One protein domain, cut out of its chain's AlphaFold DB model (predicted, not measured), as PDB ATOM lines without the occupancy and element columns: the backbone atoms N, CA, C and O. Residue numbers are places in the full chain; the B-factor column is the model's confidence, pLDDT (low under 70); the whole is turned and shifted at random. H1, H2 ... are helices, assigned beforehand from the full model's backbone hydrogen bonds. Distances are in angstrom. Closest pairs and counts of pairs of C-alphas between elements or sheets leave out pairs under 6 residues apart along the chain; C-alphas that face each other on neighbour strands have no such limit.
ATOM      1  N   GLY A  32       2.205 -11.140  46.898       60.44
ATOM      2  CA  GLY A  32       3.637 -11.285  46.633       60.44
ATOM      3  C   GLY A  32       4.402 -11.589  47.927       60.44
ATOM      4  O   GLY A  32       3.876 -11.417  49.026       60.44
ATOM      5  N   SER A  33       5.658 -12.024  47.812       65.94
ATOM      6  CA  SER A  33       6.473 -12.395  48.982       65.94
ATOM      7  C   SER A  33       6.526 -11.305  50.069       65.94
ATOM      8  O   SER A  33       6.721 -11.617  51.244       65.94
ATOM      9  N   HIS A  34       6.285 -10.041  49.687       70.31
ATOM     10  CA  HIS A  34       6.241  -8.895  50.578       70.31
ATOM     11  C   HIS A  34       5.056  -7.940  50.272       70.31
ATOM     12  O   HIS A  34       4.893  -7.512  49.125       70.31
ATOM     13  N   PRO A  35       4.262  -7.496  51.273       74.75
ATOM     14  CA  PRO A  35       3.088  -6.633  51.053       74.75
ATOM     15  C   PRO A  35       3.440  -5.264  50.446       74.75
ATOM     16  O   PRO A  35       2.708  -4.743  49.605       74.75
ATOM     17  N   LEU A  36       4.601  -4.703  50.809       78.06
ATOM     18  CA  LEU A  36       5.105  -3.456  50.214       78.06
ATOM     19  C   LEU A  36       5.390  -3.597  48.713       78.06
ATOM     20  O   LEU A  36       5.170  -2.650  47.966       78.06
ATOM     21  N   GLU A  37       5.857  -4.765  48.266       79.31
ATOM     22  CA  GLU A  37       6.150  -5.005  46.852       79.31
ATOM     23  C   GLU A  37       4.852  -4.989  46.039       79.31
ATOM     24  O   GLU A  37       4.759  -4.303  45.022       79.31
ATOM     25  N   SER A  38       3.810  -5.660  46.537       77.94
ATOM     26  CA  SER A  38       2.481  -5.639  45.917       77.94
ATOM     27  C   SER A  38       1.878  -4.230  45.897       77.94
ATOM     28  O   SER A  38       1.338  -3.804  44.875       77.94
ATOM     29  N   ALA A  39       2.019  -3.470  46.986       80.50
ATOM     30  CA  ALA A  39       1.571  -2.082  47.033       80.50
ATOM     31  C   ALA A  39       2.310  -1.210  46.004       80.50
ATOM     32  O   ALA A  39       1.667  -0.474  45.256       80.50
ATOM     33  N   TYR A  40       3.632  -1.351  45.897       82.25
ATOM     34  CA  TYR A  40       4.447  -0.617  44.934       82.25
ATOM     35  C   TYR A  40       4.071  -0.953  43.482       82.25
ATOM     36  O   TYR A  40       3.847  -0.050  42.676       82.25
ATOM     37  N   GLN A  41       3.915  -2.242  43.159       83.25
ATOM     38  CA  GLN A  41       3.483  -2.686  41.829       83.25
ATOM     39  C   GLN A  41       2.093  -2.144  41.476       83.25
ATOM     40  O   GLN A  41       1.905  -1.587  40.396       83.25
ATOM     41  N   SER A  42       1.129  -2.231  42.400       83.69
ATOM     42  CA  SER A  42      -0.232  -1.732  42.166       83.69
ATOM     43  C   SER A  42      -0.280  -0.211  41.966       83.69
ATOM     44  O   SER A  42      -0.987   0.278  41.080       83.69
ATOM     45  N   ALA A  43       0.522   0.541  42.729       88.12
ATOM     46  CA  ALA A  43       0.662   1.982  42.571       88.12
ATOM     47  C   ALA A  43       1.256   2.332  41.200       88.12
ATOM     48  O   ALA A  43       0.727   3.205  40.508       88.12
ATOM     49  N   LYS A  44       2.293   1.600  40.770       87.38
ATOM     50  CA  LYS A  44       2.921   1.766  39.455       87.38
ATOM     51  C   LYS A  44       1.927   1.516  38.321       87.38
ATOM     52  O   LYS A  44       1.763   2.381  37.464       87.38
ATOM     53  N   THR A  45       1.195   0.400  38.352       88.81
ATOM     54  CA  THR A  45       0.164   0.088  37.346       88.81
ATOM     55  C   THR A  45      -0.937   1.149  37.310       88.81
ATOM     56  O   THR A  45      -1.282   1.644  36.239       88.81
ATOM     57  N   THR A  46      -1.436   1.576  38.473       89.81
ATOM     58  CA  THR A  46      -2.469   2.625  38.563       89.81
ATOM     59  C   THR A  46      -1.977   3.947  37.962       89.81
ATOM     60  O   THR A  46      -2.709   4.632  37.243       89.81
ATOM     61  N   GLN A  47      -0.716   4.311  38.213       89.69
ATOM     62  CA  GLN A  47      -0.106   5.511  37.650       89.69
ATOM     63  C   GLN A  47       0.080   5.400  36.130       89.69
ATOM     64  O   GLN A  47      -0.156   6.377  35.416       89.69
ATOM     65  N   GLU A  48       0.471   4.233  35.615       89.81
ATOM     66  CA  GLU A  48       0.590   3.971  34.177       89.81
ATOM     67  C   GLU A  48      -0.764   4.068  33.462       89.81
ATOM     68  O   GLU A  48      -0.865   4.730  32.427       89.81
ATOM     69  N   GLU A  49      -1.829   3.500  34.034       91.75
ATOM     70  CA  GLU A  49      -3.191   3.617  33.500       91.75
ATOM     71  C   GLU A  49      -3.681   5.067  33.490       91.75
ATOM     72  O   GLU A  49      -4.240   5.541  32.495       91.75
ATOM     73  N   MET A  50      -3.429   5.803  34.577       93.62
ATOM     74  CA  MET A  50      -3.772   7.219  34.666       93.62
ATOM     75  C   MET A  50      -3.024   8.037  33.608       93.62
ATOM     76  O   MET A  50      -3.656   8.806  32.878       93.62
ATOM     77  N   LYS A  51      -1.707   7.833  33.461       91.56
ATOM     78  CA  LYS A  51      -0.894   8.459  32.404       91.56
ATOM     79  C   LYS A  51      -1.466   8.130  31.026       91.56
ATOM     80  O   LYS A  51      -1.732   9.043  30.245       91.56
ATOM     81  N   ARG A  52      -1.752   6.856  30.746       92.75
ATOM     82  CA  ARG A  52      -2.327   6.407  29.469       92.75
ATOM     83  C   ARG A  52      -3.637   7.126  29.148       92.75
ATOM     84  O   ARG A  52      -3.834   7.567  28.017       92.75
ATOM     85  N   LYS A  53      -4.512   7.287  30.144       95.69
ATOM     86  CA  LYS A  53      -5.784   8.004  30.000       95.69
ATOM     87  C   LYS A  53      -5.585   9.497  29.742       95.69
ATOM     88  O   LYS A  53      -6.273  10.056  28.894       95.69
ATOM     89  N   ILE A  54      -4.637  10.136  30.430       96.75
ATOM     90  CA  ILE A  54      -4.283  11.543  30.192       96.75
ATOM     91  C   ILE A  54      -3.803  11.722  28.749       96.75
ATOM     92  O   ILE A  54      -4.345  12.554  28.029       96.75
ATOM     93  N   LEU A  55      -2.869  10.888  28.291       94.25
ATOM     94  CA  LEU A  55      -2.362  10.924  26.918       94.25
ATOM     95  C   LEU A  55      -3.467  10.711  25.873       94.25
ATOM     96  O   LEU A  55      -3.507  11.437  24.880       94.25
ATOM     97  N   ALA A  56      -4.385   9.770  26.115       96.19
ATOM     98  CA  ALA A  56      -5.543   9.549  25.251       96.19
ATOM     99  C   ALA A  56      -6.448  10.788  25.163       96.19
ATOM    100  O   ALA A  56      -6.927  11.129  24.085       96.19
ATOM    101  N   ASN A  57      -6.666  11.475  26.287       96.00
ATOM    102  CA  ASN A  57      -7.491  12.678  26.337       96.00
ATOM    103  C   ASN A  57      -6.804  13.890  25.686       96.00
ATOM    104  O   ASN A  57      -7.476  14.705  25.064       96.00
ATOM    105  N   THR A  58      -5.482  14.019  25.822       97.12
ATOM    106  CA  THR A  58      -4.718  15.165  25.302       97.12
ATOM    107  C   THR A  58      -4.424  15.046  23.807       97.12
ATOM    108  O   THR A  58      -4.558  16.026  23.080       97.12
ATOM    109  N   TYR A  59      -4.020  13.863  23.343       96.12
ATOM    110  CA  TYR A  59      -3.521  13.648  21.978       96.12
ATOM    111  C   TYR A  59      -4.398  12.703  21.142       96.12
ATOM    112  O   TYR A  59      -4.112  12.470  19.968       96.12
ATOM    113  N   GLY A  60      -5.473  12.168  21.723       96.50
ATOM    114  CA  GLY A  60      -6.375  11.213  21.083       96.50
ATOM    115  C   GLY A  60      -6.003   9.750  21.344       96.50
ATOM    116  O   GLY A  60      -4.900   9.414  21.778       96.50
ATOM    117  N   SER A  61      -6.935   8.845  21.037       94.31
ATOM    118  CA  SER A  61      -6.798   7.399  21.286       94.31
ATOM    119  C   SER A  61      -5.677   6.723  20.486       94.31
ATOM    120  O   SER A  61      -5.188   5.671  20.890       94.31
ATOM    121  N   ALA A  62      -5.244   7.323  19.375       94.38
ATOM    122  CA  ALA A  62      -4.194   6.775  18.521       94.38
ATOM    123  C   ALA A  62      -2.793   6.858  19.152       94.38
ATOM    124  O   ALA A  62      -1.952   6.001  18.885       94.38
ATOM    125  N   PHE A  63      -2.527   7.867  19.988       93.88
ATOM    126  CA  PHE A  63      -1.186   8.097  20.529       93.88
ATOM    127  C   PHE A  63      -0.738   6.991  21.505       93.88
ATOM    128  O   PHE A  63       0.334   6.425  21.286       93.88
ATOM    129  N   PRO A  64      -1.545   6.587  22.510       94.06
ATOM    130  CA  PRO A  64      -1.199   5.450  23.363       94.06
ATOM    131  C   PRO A  64      -1.005   4.143  22.585       94.06
ATOM    132  O   PRO A  64      -0.088   3.392  22.888       94.06
ATOM    133  N   LEU A  65      -1.816   3.891  21.549       93.56
ATOM    134  CA  LEU A  65      -1.679   2.691  20.714       93.56
ATOM    135  C   LEU A  65      -0.348   2.667  19.960       93.56
ATOM    136  O   LEU A  65       0.311   1.632  19.890       93.56
ATOM    137  N   ARG A  66       0.068   3.813  19.410       94.12
ATOM    138  CA  ARG A  66       1.381   3.937  18.775       94.12
ATOM    139  C   ARG A  66       2.504   3.683  19.779       94.12
ATOM    140  O   ARG A  66       3.437   2.960  19.462       94.12
ATOM    141  N   MET A  67       2.399   4.247  20.976       92.12
ATOM    142  CA  MET A  67       3.387   4.048  22.034       92.12
ATOM    143  C   MET A  67       3.488   2.570  22.450       92.12
ATOM    144  O   MET A  67       4.592   2.061  22.635       92.12
ATOM    145  N   ASP A  68       2.359   1.859  22.516       91.94
ATOM    146  CA  ASP A  68       2.322   0.416  22.774       91.94
ATOM    147  C   ASP A  68       3.039  -0.377  21.659       91.94
ATOM    148  O   ASP A  68       3.805  -1.301  21.948       91.94
ATOM    149  N   LEU A  69       2.854   0.008  20.389       93.69
ATOM    150  CA  LEU A  69       3.566  -0.588  19.248       93.69
ATOM    151  C   LEU A  69       5.071  -0.299  19.291       93.69
ATOM    152  O   LEU A  69       5.873  -1.221  19.136       93.69
ATOM    153  N   ASP A  70       5.461   0.952  19.539       90.81
ATOM    154  CA  ASP A  70       6.865   1.356  19.637       90.81
ATOM    155  C   ASP A  70       7.562   0.583  20.774       90.81
ATOM    156  O   ASP A  70       8.658   0.056  20.586       90.81
ATOM    157  N   LYS A  71       6.890   0.384  21.920       89.25
ATOM    158  CA  LYS A  71       7.392  -0.447  23.029       89.25
ATOM    159  C   LYS A  71       7.614  -1.901  22.607       89.25
ATOM    160  O   LYS A  71       8.654  -2.481  22.924       89.25
ATOM    161  N   GLN A  72       6.663  -2.498  21.882       88.69
ATOM    162  CA  GLN A  72       6.805  -3.866  21.373       88.69
ATOM    163  C   GLN A  72       7.989  -3.983  20.414       88.69
ATOM    164  O   GLN A  72       8.784  -4.909  20.545       88.69
ATOM    165  N   ILE A  73       8.136  -3.035  19.490       87.25
ATOM    166  CA  ILE A  73       9.237  -2.999  18.528       87.25
ATOM    167  C   ILE A  73      10.580  -2.886  19.262       87.25
ATOM    168  O   ILE A  73      11.472  -3.701  19.033       87.25
ATOM    169  N   LEU A  74      10.704  -1.943  20.199       84.44
ATOM    170  CA  LEU A  74      11.938  -1.705  20.951       84.44
ATOM    171  C   LEU A  74      12.320  -2.895  21.845       84.44
ATOM    172  O   LEU A  74      13.497  -3.225  21.940       84.44
ATOM    173  N   SER A  75      11.343  -3.611  22.414       80.25
ATOM    174  CA  SER A  75      11.598  -4.805  23.241       80.25
ATOM    175  C   SER A  75      12.153  -6.008  22.465       80.25
ATOM    176  O   SER A  75      12.716  -6.932  23.057       80.25
ATOM    177  N   ARG A  76      11.990  -6.019  21.135       79.50
ATOM    178  CA  ARG A  76      12.418  -7.121  20.261       79.50
ATOM    179  C   ARG A  76      13.877  -7.007  19.840       79.50
ATOM    180  O   ARG A  76      14.456  -8.019  19.444       79.50
ATOM    181  N   PHE A  77      14.466  -5.812  19.892       69.25
ATOM    182  CA  PHE A  77      15.866  -5.613  19.537       69.25
ATOM    183  C   PHE A  77      16.756  -6.117  20.663       69.25
ATOM    184  O   PHE A  77      17.076  -5.405  21.608       69.25
ATOM    185  N   GLN A  78      17.144  -7.380  20.546       67.94
ATOM    186  CA  GLN A  78      18.068  -8.018  21.464       67.94
ATOM    187  C   GLN A  78      19.353  -8.377  20.728       67.94
ATOM    188  O   GLN A  78      19.360  -8.664  19.526       67.94
ATOM    189  N   ARG A  79      20.461  -8.349  21.469       65.81
ATOM    190  CA  ARG A  79      21.730  -8.905  21.006       65.81
ATOM    191  C   ARG A  79      21.534 -10.408  20.751       65.81
ATOM    192  O   ARG A  79      20.686 -11.022  21.401       65.81
ATOM    193  N   PRO A  80      22.290 -11.013  19.817       62.88
ATOM    194  CA  PRO A  80      22.328 -12.464  19.683       62.88
ATOM    195  C   PRO A  80      22.582 -13.133  21.044       62.88
ATOM    196  O   PRO A  80      23.264 -12.530  21.878       62.88
ATOM    197  N   PRO A  81      22.056 -14.351  21.273       55.06
ATOM    198  CA  PRO A  81      22.247 -15.052  22.537       55.06
ATOM    199  C   PRO A  81      23.744 -15.142  22.846       55.06
ATOM    200  O   PRO A  81      24.520 -15.686  22.063       55.06
ATOM    201  N   GLY A  82      24.147 -14.554  23.968       57.56
ATOM    202  CA  GLY A  82      25.540 -14.404  24.360       57.56
ATOM    203  C   GLY A  82      25.660 -14.083  25.844       57.56
ATOM    204  O   GLY A  82      24.658 -13.910  26.535       57.56
ATOM    205  N   ALA A  83      26.898 -14.009  26.331       55.00
ATOM    206  CA  ALA A  83      27.193 -13.800  27.750       55.00
ATOM    207  C   ALA A  83      26.732 -12.432  28.291       55.00
ATOM    208  O   ALA A  83      26.615 -12.278  29.501       55.00
ATOM    209  N   ILE A  84      26.471 -11.455  27.413       61.59
ATOM    210  CA  ILE A  84      26.063 -10.104  27.804       61.59
ATOM    211  C   ILE A  84      24.587  -9.907  27.452       61.59
ATOM    212  O   ILE A  84      24.239 -10.025  26.268       61.59
ATOM    213  N   PRO A  85      23.726  -9.570  28.427       66.06
ATOM    214  CA  PRO A  85      22.342  -9.226  28.139       66.06
ATOM    215  C   PRO A  85      22.258  -8.004  27.208       66.06
ATOM    216  O   PRO A  85      23.158  -7.161  27.131       66.06
ATOM    217  N   SER A  86      21.174  -7.903  26.441       68.62
ATOM    218  CA  SER A  86      20.890  -6.685  25.684       68.62
ATOM    219  C   SER A  86      20.438  -5.584  26.633       68.62
ATOM    220  O   SER A  86      19.444  -5.765  27.332       68.62
ATOM    221  N   SER A  87      21.116  -4.442  26.603       72.06
ATOM    222  CA  SER A  87      20.637  -3.237  27.276       72.06
ATOM    223  C   SER A  87      19.377  -2.736  26.559       72.06
ATOM    224  O   SER A  87      19.386  -2.582  25.334       72.06
ATOM    225  N   MET A  88      18.276  -2.544  27.290       82.19
ATOM    226  CA  MET A  88      16.970  -2.192  26.723       82.19
ATOM    227  C   MET A  88      16.784  -0.669  26.621       82.19
ATOM    228  O   MET A  88      15.658  -0.184  26.720       82.19
ATOM    229  N   LEU A  89      17.858   0.086  26.346       83.50
ATOM    230  CA  LEU A  89      17.888   1.561  26.366       83.50
ATOM    231  C   LEU A  89      16.730   2.223  25.617       83.50
ATOM    232  O   LEU A  89      16.172   3.215  26.080       83.50
ATOM    233  N   GLY A  90      16.350   1.690  24.452       86.62
ATOM    234  CA  GLY A  90      15.219   2.223  23.692       86.62
ATOM    235  C   GLY A  90      13.895   2.097  24.455       86.62
ATOM    236  O   GLY A  90      13.116   3.047  24.519       86.62
ATOM    237  N   VAL A  91      13.656   0.938  25.074       87.00
ATOM    238  CA  VAL A  91      12.467   0.683  25.903       87.00
ATOM    239  C   VAL A  91      12.516   1.519  27.182       87.00
ATOM    240  O   VAL A  91      11.503   2.102  27.569       87.00
ATOM    241  N   GLU A  92      13.678   1.610  27.819       86.88
ATOM    242  CA  GLU A  92      13.901   2.391  29.042       86.88
ATOM    243  C   GLU A  92      13.660   3.885  28.799       86.88
ATOM    244  O   GLU A  92      12.957   4.530  29.574       86.88
ATOM    245  N   SER A  93      14.124   4.412  27.664       87.75
ATOM    246  CA  SER A  93      13.873   5.798  27.248       87.75
ATOM    247  C   SER A  93      12.383   6.060  27.012       87.75
ATOM    248  O   SER A  93      11.851   7.074  27.453       87.75
ATOM    249  N   LEU A  94      11.682   5.139  26.336       86.81
ATOM    250  CA  LEU A  94      10.247   5.283  26.058       86.81
ATOM    251  C   LEU A  94       9.394   5.218  27.331       86.81
ATOM    252  O   LEU A  94       8.376   5.897  27.446       86.81
ATOM    253  N   THR A  95       9.787   4.362  28.270       84.25
ATOM    254  CA  THR A  95       9.084   4.181  29.546       84.25
ATOM    255  C   THR A  95       9.452   5.242  30.582       84.25
ATOM    256  O   THR A  95       8.760   5.350  31.594       84.25
ATOM    257  N   GLY A  96      10.490   6.045  30.321       85.44
ATOM    258  CA  GLY A  96      11.041   7.008  31.273       85.44
ATOM    259  C   GLY A  96      11.792   6.346  32.429       85.44
ATOM    260  O   GLY A  96      12.049   6.997  33.432       85.44
ATOM    261  N   SER A  97      12.126   5.057  32.301       83.56
ATOM    262  CA  SER A  97      12.926   4.326  33.289       83.56
ATOM    263  C   SER A  97      14.387   4.768  33.289       83.56
ATOM    264  O   SER A  97      15.086   4.488  34.248       83.56
ATOM    265  N   LEU A  98      14.849   5.435  32.225       84.38
ATOM    266  CA  LEU A  98      16.222   5.935  32.125       84.38
ATOM    267  C   LEU A  98      16.535   7.018  33.171       84.38
ATOM    268  O   LEU A  98      17.679   7.156  33.589       84.38
ATOM    269  N   ASP A  99      15.520   7.784  33.576       85.62
ATOM    270  CA  ASP A  99      15.641   8.847  34.578       85.62
ATOM    271  C   ASP A  99      15.295   8.357  36.000       85.62
ATOM    272  O   ASP A  99      15.415   9.117  36.962       85.62
ATOM    273  N   ASP A 100      14.823   7.112  36.134       85.56
ATOM    274  CA  ASP A 100      14.406   6.518  37.405       85.56
ATOM    275  C   ASP A 100      15.596   5.807  38.055       85.56
ATOM    276  O   ASP A 100      16.178   4.900  37.468       85.56
ATOM    277  N   PHE A 101      15.965   6.230  39.265       81.94
ATOM    278  CA  PHE A 101      17.095   5.662  40.001       81.94
ATOM    279  C   PHE A 101      16.623   4.460  40.821       81.94
ATOM    280  O   PHE A 101      15.902   4.604  41.814       81.94
ATOM    281  N   GLY A 102      17.021   3.269  40.387       81.62
ATOM    282  CA  GLY A 102      16.618   2.004  40.970       81.62
ATOM    283  C   GLY A 102      17.547   1.505  42.075       81.62
ATOM    284  O   GLY A 102      18.598   2.061  42.385       81.62
ATOM    285  N   PHE A 103      17.147   0.383  42.669       81.62
ATOM    286  CA  PHE A 103      17.973  -0.360  43.621       81.62
ATOM    287  C   PHE A 103      19.234  -0.949  42.969       81.62
ATOM    288  O   PHE A 103      20.307  -0.921  43.573       81.62
ATOM    289  N   GLU A 104      19.106  -1.446  41.736       75.75
ATOM    290  CA  GLU A 104      20.214  -2.045  40.982       75.75
ATOM    291  C   GLU A 104      21.325  -1.022  40.699       75.75
ATOM    292  O   GLU A 104      22.499  -1.382  40.710       75.75
ATOM    293  N   ASP A 105      20.980   0.264  40.561       82.69
ATOM    294  CA  ASP A 105      21.953   1.355  40.391       82.69
ATOM    295  C   ASP A 105      22.757   1.636  41.670       82.69
ATOM    296  O   ASP A 105      23.855   2.191  41.615       82.69
ATOM    297  N   TYR A 106      22.218   1.279  42.842       79.50
ATOM    298  CA  TYR A 106      22.886   1.487  44.127       79.50
ATOM    299  C   TYR A 106      23.811   0.325  44.500       79.50
ATOM    300  O   TYR A 106      24.879   0.550  45.069       79.50
ATOM    301  N   LEU A 107      23.400  -0.916  44.218       82.69
ATOM    302  CA  LEU A 107      24.151  -2.114  44.612       82.69
ATOM    303  C   LEU A 107      24.948  -2.772  43.482       82.69
ATOM    304  O   LEU A 107      25.731  -3.674  43.783       82.69
ATOM    305  N   ASN A 108      24.798  -2.291  42.244       73.31
ATOM    306  CA  ASN A 108      25.217  -2.933  40.998       73.31
ATOM    307  C   ASN A 108      24.598  -4.331  40.817       73.31
ATOM    308  O   ASN A 108      24.709  -5.199  41.686       73.31
ATOM    309  N   ASP A 109      24.026  -4.609  39.642       73.50
ATOM    310  CA  ASP A 109      23.650  -5.985  39.301       73.50
ATOM    311  C   ASP A 109      24.940  -6.829  39.221       73.50
ATOM    312  O   ASP A 109      25.880  -6.465  38.502       73.50
ATOM    313  N   PRO A 110      25.030  -7.980  39.919       69.00
ATOM    314  CA  PRO A 110      26.163  -8.890  39.792       69.00
ATOM    315  C   PRO A 110      26.472  -9.283  38.341       69.00
ATOM    316  O   PRO A 110      27.621  -9.599  38.040       69.00
ATOM    317  N   ARG A 111      25.470  -9.252  37.448       66.44
ATOM    318  CA  ARG A 111      25.597  -9.510  36.002       66.44
ATOM    319  C   ARG A 111      26.367  -8.429  35.244       66.44
ATOM    320  O   ARG A 111      26.954  -8.748  34.214       66.44
ATOM    321  N   ASP A 112      26.410  -7.214  35.773       67.56
ATOM    322  CA  ASP A 112      27.110  -6.067  35.187       67.56
ATOM    323  C   ASP A 112      28.468  -5.809  35.866       67.56
ATOM    324  O   ASP A 112      29.138  -4.813  35.596       67.56
ATOM    325  N   SER A 113      28.906  -6.720  36.743       66.50
ATOM    326  CA  SER A 113      30.199  -6.627  37.420       66.50
ATOM    327  C   SER A 113      31.356  -6.599  36.422       66.50
ATOM    328  O   SER A 113      31.528  -7.522  35.631       66.50
TER     329      SER A 113
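Overview. This is residues 32 to 113 of the 274 residues of an uncharacterized protein of Fagus sylvatica (UniProt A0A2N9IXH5). Two helices, the long H1 and the shorter H2, meet near their ends as an open V, and the short H3 folds back on the far part of H2 after a long loop. The chain then runs on to the tiny H4, which touches no helix, while residues 33 to 40 and 42 to 47, mostly in H1, stick out at the free end of the V. The printed part has 82 residues with four named helices, H1, H2, H3 and H4 in that order, and no named strand; its class is all helix. It is loose, with a radius of gyration of the C-alphas of 15.7 A, and spans 44 by 36 by 22 A.

Arrangement. H1, residues 35 to 59, touches H2, residues 62 to 76, with its residues 52 to 56 alone; the closest C-alphas, of Ala 56 and Pro 64, are 6.3 A apart. They run opposite ways at a steep tilt of 52 degrees. H2 and H3, residues 89 to 95, form a helical hairpin, at a shallow tilt of 27 degrees, opposite ways. H2 touches H3 with residues 71 to 75 alone; the closest C-alphas, of Leu 74 and Val 91, are 5.5 A apart. H4, residues 104 to 107, is apart from H1, H2 and H3. In H1, H2 and H3 every O i to N i+4 pair is within hydrogen-bond range; H4 is too short for such a pair.

Along the chain. H1 measures 36.1 A from C-alpha 35 at (3.088, -6.633, 51.053) to C-alpha 59. H2 measures 21.7 A, H3 9.7 A and H4 5.4 A, ending at C-alpha 107 at (24.151, -2.114, 44.612).

Size, cuts and confidence. The C-alphas farthest apart, of Gly 60 and Ser 113, are 43.8 A apart. The printed part has no cut. The link from H2 to H3 is long, residues 77 to 88. The pLDDT is under 70 at residues 32 to 33, 77 to 86 and 110 to 113.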